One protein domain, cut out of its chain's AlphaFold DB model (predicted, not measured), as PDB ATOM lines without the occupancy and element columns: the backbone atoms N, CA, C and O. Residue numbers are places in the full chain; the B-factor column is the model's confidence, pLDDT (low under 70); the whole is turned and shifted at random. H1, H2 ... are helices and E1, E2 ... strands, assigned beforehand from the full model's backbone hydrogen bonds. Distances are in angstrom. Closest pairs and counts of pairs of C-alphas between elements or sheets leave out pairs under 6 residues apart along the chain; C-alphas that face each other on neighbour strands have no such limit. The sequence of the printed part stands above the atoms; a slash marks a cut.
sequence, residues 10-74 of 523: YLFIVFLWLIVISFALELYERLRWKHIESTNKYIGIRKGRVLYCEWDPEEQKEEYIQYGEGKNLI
ATOM      1  N   TYR A  10     102.248   8.879  55.496       95.56
ATOM      2  CA  TYR A  10     102.490   7.646  56.256       95.56
ATOM      3  C   TYR A  10     102.823   7.931  57.722       95.56
ATOM      4  O   TYR A  10     102.262   7.282  58.600       95.56
ATOM      5  N   LEU A  11     103.678   8.921  58.000       95.19
ATOM      6  CA  LEU A  11     104.008   9.325  59.370       95.19
ATOM      7  C   LEU A  11     102.770   9.803  60.137       95.19
ATOM      8  O   LEU A  11     102.608   9.455  61.302       95.19
ATOM      9  N   PHE A  12     101.871  10.538  59.481       95.00
ATOM     10  CA  PHE A  12     100.609  10.964  60.078       95.00
ATOM     11  C   PHE A  12      99.694   9.776  60.411       95.00
ATOM     12  O   PHE A  12      99.141   9.720  61.505       95.00
ATOM     13  N   ILE A  13      99.576   8.790  59.515       95.31
ATOM     14  CA  ILE A  13      98.798   7.567  59.777       95.31
ATOM     15  C   ILE A  13      99.397   6.777  60.946       95.31
ATOM     16  O   ILE A  13      98.662   6.341  61.829       95.31
ATOM     17  N   VAL A  14     100.723   6.614  60.980       95.31
ATOM     18  CA  VAL A  14     101.415   5.959  62.100       95.31
ATOM     19  C   VAL A  14     101.143   6.705  63.405       95.31
ATOM     20  O   VAL A  14     100.792   6.081  64.401       95.31
ATOM     21  N   PHE A  15     101.232   8.034  63.398       94.75
ATOM     22  CA  PHE A  15     100.936   8.861  64.563       94.75
ATOM     23  C   PHE A  15      99.490   8.684  65.057       94.75
ATOM     24  O   PHE A  15      99.280   8.494  66.253       94.75
ATOM     25  N   LEU A  16      98.501   8.655  64.157       95.44
ATOM     26  CA  LEU A  16      97.107   8.376  64.522       95.44
ATOM     27  C   LEU A  16      96.945   6.998  65.176       95.44
ATOM     28  O   LEU A  16      96.264   6.880  66.194       95.44
ATOM     29  N   TRP A  17      97.599   5.963  64.643       96.94
ATOM     30  CA  TRP A  17      97.570   4.632  65.254       96.94
ATOM     31  C   TRP A  17      98.222   4.605  66.636       96.94
ATOM     32  O   TRP A  17      97.683   3.971  67.540       96.94
ATOM     33  N   LEU A  18      99.326   5.327  66.839       94.00
ATOM     34  CA  LEU A  18      99.953   5.452  68.158       94.00
ATOM     35  C   LEU A  18      99.020   6.121  69.174       94.00
ATOM     36  O   LEU A  18      98.972   5.686  70.324       94.00
ATOM     37  N   ILE A  19      98.240   7.123  68.756       93.50
ATOM     38  CA  ILE A  19      97.211   7.740  69.606       93.50
ATOM     39  C   ILE A  19      96.144   6.707  69.984       93.50
ATOM     40  O   ILE A  19      95.845   6.547  71.166       93.50
ATOM     41  N   VAL A  20      95.595   5.980  69.005       96.50
ATOM     42  CA  VAL A  20      94.560   4.955  69.241       96.50
ATOM     43  C   VAL A  20      95.062   3.871  70.197       96.50
ATOM     44  O   VAL A  20      94.369   3.535  71.156       96.50
ATOM     45  N   ILE A  21      96.279   3.364  69.984       95.88
ATOM     46  CA  ILE A  21      96.903   2.362  70.858       95.88
ATOM     47  C   ILE A  21      97.088   2.926  72.270       95.88
ATOM     48  O   ILE A  21      96.740   2.257  73.239       95.88
ATOM     49  N   SER A  22      97.573   4.163  72.400       93.88
ATOM     50  CA  SER A  22      97.782   4.801  73.706       93.88
ATOM     51  C   SER A  22      96.469   4.943  74.483       93.88
ATOM     52  O   SER A  22      96.418   4.602  75.663       93.88
ATOM     53  N   PHE A  23      95.384   5.365  73.822       96.06
ATOM     54  CA  PHE A  23      94.056   5.420  74.440       96.06
ATOM     55  C   PHE A  23      93.529   4.036  74.820       96.06
ATOM     56  O   PHE A  23      92.949   3.887  75.893       96.06
ATOM     57  N   ALA A  24      93.738   3.024  73.977       97.12
ATOM     58  CA  ALA A  24      93.309   1.660  74.268       97.12
ATOM     59  C   ALA A  24      94.040   1.078  75.489       97.12
ATOM     60  O   ALA A  24      93.400   0.483  76.354       97.12
ATOM     61  N   LEU A  25      95.355   1.292  75.593       96.75
ATOM     62  CA  LEU A  25      96.172   0.861  76.732       96.75
ATOM     63  C   LEU A  25      95.773   1.579  78.028       96.75
ATOM     64  O   LEU A  25      95.643   0.946  79.076       96.75
ATOM     65  N   GLU A  26      95.517   2.885  77.955       97.00
ATOM     66  CA  GLU A  26      95.033   3.669  79.094       97.00
ATOM     67  C   GLU A  26      93.637   3.218  79.547       97.00
ATOM     68  O   GLU A  26      93.393   3.050  80.744       97.00
ATOM     69  N   LEU A  27      92.720   2.989  78.600       97.31
ATOM     70  CA  LEU A  27      91.378   2.490  78.890       97.31
ATOM     71  C   LEU A  27      91.435   1.095  79.514       97.31
ATOM     72  O   LEU A  27      90.764   0.853  80.516       97.31
ATOM     73  N   TYR A  28      92.253   0.200  78.958       96.81
ATOM     74  CA  TYR A  28      92.476  -1.134  79.505       96.81
ATOM     75  C   TYR A  28      92.941  -1.064  80.960       96.81
ATOM     76  O   TYR A  28      92.330  -1.689  81.826       96.81
ATOM     77  N   GLU A  29      93.967  -0.259  81.249       94.88
ATOM     78  CA  GLU A  29      94.506  -0.155  82.602       94.88
ATOM     79  C   GLU A  29      93.457   0.400  83.575       94.88
ATOM     80  O   GLU A  29      93.254  -0.150  84.654       94.88
ATOM     81  N   ARG A  30      92.690   1.422  83.183       94.81
ATOM     82  CA  ARG A  30      91.611   1.965  84.026       94.81
ATOM     83  C   ARG A  30      90.498   0.955  84.296       94.81
ATOM     84  O   ARG A  30      90.001   0.877  85.420       94.81
ATOM     85  N   LEU A  31      90.108   0.172  83.290       96.38
ATOM     86  CA  LEU A  31      89.117  -0.892  83.457       96.38
ATOM     87  C   LEU A  31      89.646  -2.012  84.361       96.38
ATOM     88  O   LEU A  31      88.908  -2.480  85.228       96.38
ATOM     89  N   ARG A  32      90.924  -2.385  84.222       94.25
ATOM     90  CA  ARG A  32      91.605  -3.354  85.093       94.25
ATOM     91  C   ARG A  32      91.569  -2.907  86.555       94.25
ATOM     92  O   ARG A  32      91.185  -3.690  87.419       94.25
ATOM     93  N   TRP A  33      91.890  -1.645  86.829       93.25
ATOM     94  CA  TRP A  33      91.848  -1.075  88.180       93.25
ATOM     95  C   TRP A  33      90.441  -1.052  88.773       93.25
ATOM     96  O   TRP A  33      90.249  -1.465  89.915       93.25
ATOM     97  N   LYS A  34      89.438  -0.641  87.988       94.75
ATOM     98  CA  LYS A  34      88.032  -0.664  88.417       94.75
ATOM     99  C   LYS A  34      87.548  -2.088  88.707       94.75
ATOM    100  O   LYS A  34      86.772  -2.303  89.638       94.75
ATOM    101  N   HIS A  35      88.014  -3.065  87.931       95.31
ATOM    102  CA  HIS A  35      87.733  -4.468  88.197       95.31
ATOM    103  C   HIS A  35      88.351  -4.896  89.534       95.31
ATOM    104  O   HIS A  35      87.608  -5.307  90.418       95.31
ATOM    105  N   ILE A  36      89.658  -4.680  89.735       94.75
ATOM    106  CA  ILE A  36      90.363  -4.984  90.995       94.75
ATOM    107  C   ILE A  36      89.653  -4.350  92.199       94.75
ATOM    108  O   ILE A  36      89.365  -5.033  93.174       94.75
ATOM    109  N   GLU A  37      89.296  -3.069  92.116       93.19
ATOM    110  CA  GLU A  37      88.601  -2.335  93.180       93.19
ATOM    111  C   GLU A  37      87.242  -2.933  93.580       93.19
ATOM    112  O   GLU A  37      86.789  -2.758  94.719       93.19
ATOM    113  N   SER A  38      86.560  -3.586  92.638       92.25
ATOM    114  CA  SER A  38      85.229  -4.159  92.854       92.25
ATOM    115  C   SER A  38      85.260  -5.643  93.217       92.25
ATOM    116  O   SER A  38      84.336  -6.093  93.889       92.25
ATOM    117  N   THR A  39      86.301  -6.385  92.827       93.56
ATOM    118  CA  THR A  39      86.375  -7.841  93.029       93.56
ATOM    119  C   THR A  39      87.378  -8.288  94.086       93.56
ATOM    120  O   THR A  39      87.210  -9.367  94.649       93.56
ATOM    121  N   ASN A  40      88.406  -7.495  94.396       93.25
ATOM    122  CA  ASN A  40      89.421  -7.886  95.369       93.25
ATOM    123  C   ASN A  40      88.872  -7.829  96.804       93.25
ATOM    124  O   ASN A  40      88.464  -6.764  97.287       93.25
ATOM    125  N   LYS A  41      88.914  -8.961  97.517       88.44
ATOM    126  CA  LYS A  41      88.341  -9.068  98.866       88.44
ATOM    127  C   LYS A  41      89.004  -8.126  99.876       88.44
ATOM    128  O   LYS A  41      88.300  -7.507 100.668       88.44
ATOM    129  N   TYR A  42      90.326  -7.943  99.812       87.31
ATOM    130  CA  TYR A  42      91.071  -7.095 100.750       87.31
ATOM    131  C   TYR A  42      90.724  -5.611 100.579       87.31
ATOM    132  O   TYR A  42      90.625  -4.880 101.565       87.31
ATOM    133  N   ILE A  43      90.442  -5.172  99.344       89.38
ATOM    134  CA  ILE A  43      89.916  -3.822  99.085       89.38
ATOM    135  C   ILE A  43      88.520  -3.668  99.696       89.38
ATOM    136  O   ILE A  43      88.237  -2.652 100.333       89.38
ATOM    137  N   GLY A  44      87.652  -4.671  99.522       85.81
ATOM    138  CA  GLY A  44      86.314  -4.688 100.117       85.81
ATOM    139  C   GLY A  44      86.346  -4.583 101.643       85.81
ATOM    140  O   GLY A  44      85.623  -3.766 102.212       85.81
ATOM    141  N   ILE A  45      87.233  -5.344 102.285       80.69
ATOM    142  CA  ILE A  45      87.430  -5.340 103.740       80.69
ATOM    143  C   ILE A  45      87.911  -3.972 104.222       80.69
ATOM    144  O   ILE A  45      87.316  -3.379 105.120       80.69
ATOM    145  N   ARG A  46      88.947  -3.415 103.582       79.81
ATOM    146  CA  ARG A  46      89.519  -2.128 103.995       79.81
ATOM    147  C   ARG A  46      88.530  -0.967 103.872       79.81
ATOM    148  O   ARG A  46      88.581  -0.050 104.684       79.81
ATOM    149  N   LYS A  47      87.629  -1.013 102.887       82.94
ATOM    150  CA  LYS A  47      86.540  -0.035 102.689       82.94
ATOM    151  C   LYS A  47      85.306  -0.296 103.563       82.94
ATOM    152  O   LYS A  47      84.243   0.250 103.291       82.94
ATOM    153  N   GLY A  48      85.392  -1.222 104.520       75.94
ATOM    154  CA  GLY A  48      84.266  -1.579 105.378       75.94
ATOM    155  C   GLY A  48      83.053  -2.145 104.625       75.94
ATOM    156  O   GLY A  48      81.931  -2.078 105.114       75.94
ATOM    157  N   ARG A  49      83.239  -2.693 103.417       79.94
ATOM    158  CA  ARG A  49      82.143  -3.321 102.654       79.94
ATOM    159  C   ARG A  49      81.891  -4.759 103.094       79.94
ATOM    160  O   ARG A  49      80.808  -5.285 102.866       79.94
ATOM    161  N   VAL A  50      82.910  -5.401 103.662       71.19
ATOM    162  CA  VAL A  50      82.897  -6.806 104.072       71.19
ATOM    163  C   VAL A  50      83.590  -6.910 105.426       71.19
ATOM    164  O   VAL A  50      84.731  -6.477 105.567       71.19
ATOM    165  N   LEU A  51      82.914  -7.492 106.414       67.75
ATOM    166  CA  LEU A  51      83.572  -7.979 107.623       67.75
ATOM    167  C   LEU A  51      84.236  -9.310 107.291       67.75
ATOM    168  O   LEU A  51      83.609 -10.190 106.703       67.75
ATOM    169  N   TYR A  52      85.503  -9.447 107.652       70.31
ATOM    170  CA  TYR A  52      86.249 -10.672 107.421       70.31
ATOM    171  C   TYR A  52      87.053 -11.017 108.662       70.31
ATOM    172  O   TYR A  52      87.732 -10.165 109.244       70.31
ATOM    173  N   CYS A  53      86.929 -12.277 109.048       68.88
ATOM    174  CA  CYS A  53      87.603 -12.863 110.179       68.88
ATOM    175  C   CYS A  53      88.432 -14.048 109.686       68.88
ATOM    176  O   CYS A  53      87.965 -14.840 108.864       68.88
ATOM    177  N   GLU A  54      89.660 -14.151 110.179       69.56
ATOM    178  CA  GLU A  54      90.493 -15.332 109.994       69.56
ATOM    179  C   GLU A  54      90.679 -16.017 111.339       69.56
ATOM    180  O   GLU A  54      90.906 -15.365 112.355       69.56
ATOM    181  N   TRP A  55      90.609 -17.345 111.345       71.88
ATOM    182  CA  TRP A  55      91.021 -18.114 112.508       71.88
ATOM    183  C   TRP A  55      92.538 -18.005 112.668       71.88
ATOM    184  O   TRP A  55      93.279 -18.383 111.754       71.88
ATOM    185  N   ASP A  56      92.993 -17.520 113.820       65.88
ATOM    186  CA  ASP A  56      94.393 -17.596 114.206       65.88
ATOM    187  C   ASP A  56      94.650 -18.920 114.943       65.88
ATOM    188  O   ASP A  56      94.237 -19.081 116.096       65.88
ATOM    189  N   PRO A  57      95.326 -19.895 114.306       65.75
ATOM    190  CA  PRO A  57      95.625 -21.168 114.946       65.75
ATOM    191  C   PRO A  57      96.612 -21.042 116.113       65.75
ATOM    192  O   PRO A  57      96.618 -21.928 116.964       65.75
ATOM    193  N   GLU A  58      97.432 -19.985 116.167       67.06
ATOM    194  CA  GLU A  58      98.402 -19.782 117.253       67.06
ATOM    195  C   GLU A  58      97.715 -19.262 118.519       67.06
ATOM    196  O   GLU A  58      97.996 -19.734 119.617       67.06
ATOM    197  N   GLU A  59      96.770 -18.336 118.362       65.62
ATOM    198  CA  GLU A  59      96.027 -17.742 119.480       65.62
ATOM    199  C   GLU A  59      94.700 -18.446 119.783       65.62
ATOM    200  O   GLU A  59      94.017 -18.077 120.736       65.62
ATOM    201  N   GLN A  60      94.339 -19.451 118.981       73.75
ATOM    202  CA  GLN A  60      93.072 -20.181 119.058       73.75
ATOM    203  C   GLN A  60      91.854 -19.250 119.137       73.75
ATOM    204  O   GLN A  60      90.929 -19.472 119.922       73.75
ATOM    205  N   LYS A  61      91.862 -18.185 118.331       72.94
ATOM    206  CA  LYS A  61      90.789 -17.191 118.306       72.94
ATOM    207  C   LYS A  61      90.570 -16.620 116.914       72.94
ATOM    208  O   LYS A  61      91.420 -16.701 116.033       72.94
ATOM    209  N   GLU A  62      89.414 -16.003 116.752       67.12
ATOM    210  CA  GLU A  62      89.053 -15.210 115.586       67.12
ATOM    211  C   GLU A  62      89.801 -13.863 115.582       67.12
ATOM    212  O   GLU A  62      89.675 -13.066 116.513       67.12
ATOM    213  N   GLU A  63      90.588 -13.594 114.535       66.50
ATOM    214  CA  GLU A  63      91.228 -12.298 114.303       66.50
ATOM    215  C   GLU A  63      90.461 -11.530 113.219       66.50
ATOM    216  O   GLU A  63      90.433 -11.902 112.041       66.50
ATOM    217  N   TYR A  64      89.848 -10.418 113.616       65.19
ATOM    218  CA  TYR A  64      89.236  -9.481 112.680       65.19
ATOM    219  C   TYR A  64      90.297  -8.609 112.010       65.19
ATOM    220  O   TYR A  64      91.257  -8.170 112.647       65.19
ATOM    221  N   ILE A  65      90.108  -8.287 110.729       65.62
ATOM    222  CA  ILE A  65      91.004  -7.353 110.041       65.62
ATOM    223  C   ILE A  65      90.755  -5.932 110.547       65.62
ATOM    224  O   ILE A  65      89.764  -5.288 110.210       65.62
ATOM    225  N   GLN A  66      91.711  -5.419 111.317       61.09
ATOM    226  CA  GLN A  66      91.654  -4.089 111.907       61.09
ATOM    227  C   GLN A  66      92.399  -3.039 111.060       61.09
ATOM    228  O   GLN A  66      93.236  -2.321 111.597       61.09
ATOM    229  N   TYR A  67      92.134  -2.904 109.752       61.66
ATOM    230  CA  TYR A  67      92.747  -1.853 108.903       61.66
ATOM    231  C   TYR A  67      91.727  -1.078 108.061       61.66
ATOM    232  O   TYR A  67      90.716  -1.624 107.627       61.66
ATOM    233  N   GLY A  68      92.025   0.203 107.803       61.19
ATOM    234  CA  GLY A  68      91.164   1.110 107.036       61.19
ATOM    235  C   GLY A  68      89.825   1.421 107.708       61.19
ATOM    236  O   GLY A  68      89.699   1.342 108.928       61.19
ATOM    237  N   GLU A  69      88.821   1.750 106.894       56.88
ATOM    238  CA  GLU A  69      87.445   2.040 107.328       56.88
ATOM    239  C   GLU A  69      86.776   0.819 107.982       56.88
ATOM    240  O   GLU A  69      85.891   0.974 108.822       56.88
ATOM    241  N   GLY A  70      87.242  -0.396 107.665       54.84
ATOM    242  CA  GLY A  70      86.776  -1.643 108.277       54.84
ATOM    243  C   GLY A  70      87.031  -1.747 109.787       54.84
ATOM    244  O   GLY A  70      86.272  -2.436 110.467       54.84
ATOM    245  N   LYS A  71      88.018  -1.015 110.341       61.47
ATOM    246  CA  LYS A  71      88.259  -0.949 111.799       61.47
ATOM    247  C   LYS A  71      87.008  -0.519 112.571       61.47
ATOM    248  O   LYS A  71      86.733  -1.060 113.634       61.47
ATOM    249  N   ASN A  72      86.236   0.415 112.011       58.16
ATOM    250  CA  ASN A  72      85.063   1.003 112.667       58.16
ATOM    251  C   ASN A  72      83.868   0.039 112.745       58.16
ATOM    252  O   ASN A  72      82.898   0.318 113.446       58.16
ATOM    253  N   LEU A  73      83.909  -1.077 112.010       57.41
ATOM    254  CA  LEU A  73      82.855  -2.091 112.031       57.41
ATOM    255  C   LEU A  73      82.993  -3.063 113.205       57.41
ATOM    256  O   LEU A  73      82.048  -3.791 113.510       57.41
ATOM    257  N   ILE A  74      84.158  -3.093 113.851       58.84
ATOM    258  CA  ILE A  74      84.415  -3.943 115.005       58.84
ATOM    259  C   ILE A  74      83.987  -3.152 116.236       58.84
ATOM    260  O   ILE A  74      84.566  -2.114 116.554       58.84
TER     261      ILE A  74
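What this domain is: This is residues 10 to 74 of the 523 residues of the protein "SGNH/GDSL hydrolase family protein" of Candidatus Hydrogenedentes bacterium (UniProt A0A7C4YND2). The model is a long, straight-running helical shaft, H1, with a small head at its far end, where two short helices, H2 and H3, meet and a small two-stranded hairpin, E1 and E2, points away from the shaft. Residues 10 to 35, which belong to H1, stick out from the head and make most of the length. The printed part has 65 residues, with three named helices and two named strands in the order H1, H2, E1, E2, H3; the sheet, of order E1 - E2, is antiparallel, and the class is mostly helix. The whole is extended, with a radius of gyration of the C-alphas of 21.0 A, and spans 69 by 23 by 14 A.

Where its parts are: H1, residues 10 to 39, begins at C-alpha 10 at (102.490, 7.646, 56.256) and ends at C-alpha 39 at (86.375, -7.841, 93.029), 43.0 A from first to last C-alpha. H2, residues 41 to 46, measures 8.7 A. Strand E1, residues 53 to 56, measures 9.2 A, and strand E2, residues 61 to 64, measures 9.7 A. H3, residues 68 to 73, measures 10.2 A and ends at C-alpha 73 at (82.855, -2.091, 112.031).

How they stand to each other: H1 and H2 only just touch, with 3 pairs of C-alphas within 8 A, and touch only at the corner by their link. H1 touches H2 with residues 37 to 38 alone, and the closest C-alphas of the two helices, those of Glu 37 and Ile 43, are 6.2 A apart. Their lines are only just about perpendicular, at 72 degrees. H2 and H3 touch, the closest C-alphas being those of Arg 46 and Gly 68, 4.7 A apart, and their lines are about perpendicular at 77 degrees. E1 and E2 form a hairpin of antiparallel strands, with 142 degrees between their directions. N 54 and O 63 are within hydrogen-bond range at 3.0 A, and so are N 63 and O 54 at 2.8 A. H1 is apart from E1, E2 and H3; H2 is apart from E2, and E1 from H3. In H1 and H2 every O i to N i+4 pair is within hydrogen-bond range; in H3 0 of 2 are, beside 3 of 3 O i to N i+3 pairs.

The domain as a whole: The two C-alphas farthest apart, those of Tyr 10 and Gln 60, are 69.3 A apart. Without the stretch that stands free, the body of 39 residues spans 31 by 20 by 11 A. The printed part has no cut and no long link; the link from H2 to E1 is short, and the other three are tight. The mean pLDDT of the printed part is 81.9, and it is under 70 at residue 51, residues 53 to 54, residues 56 to 59 and residues 62 to 74.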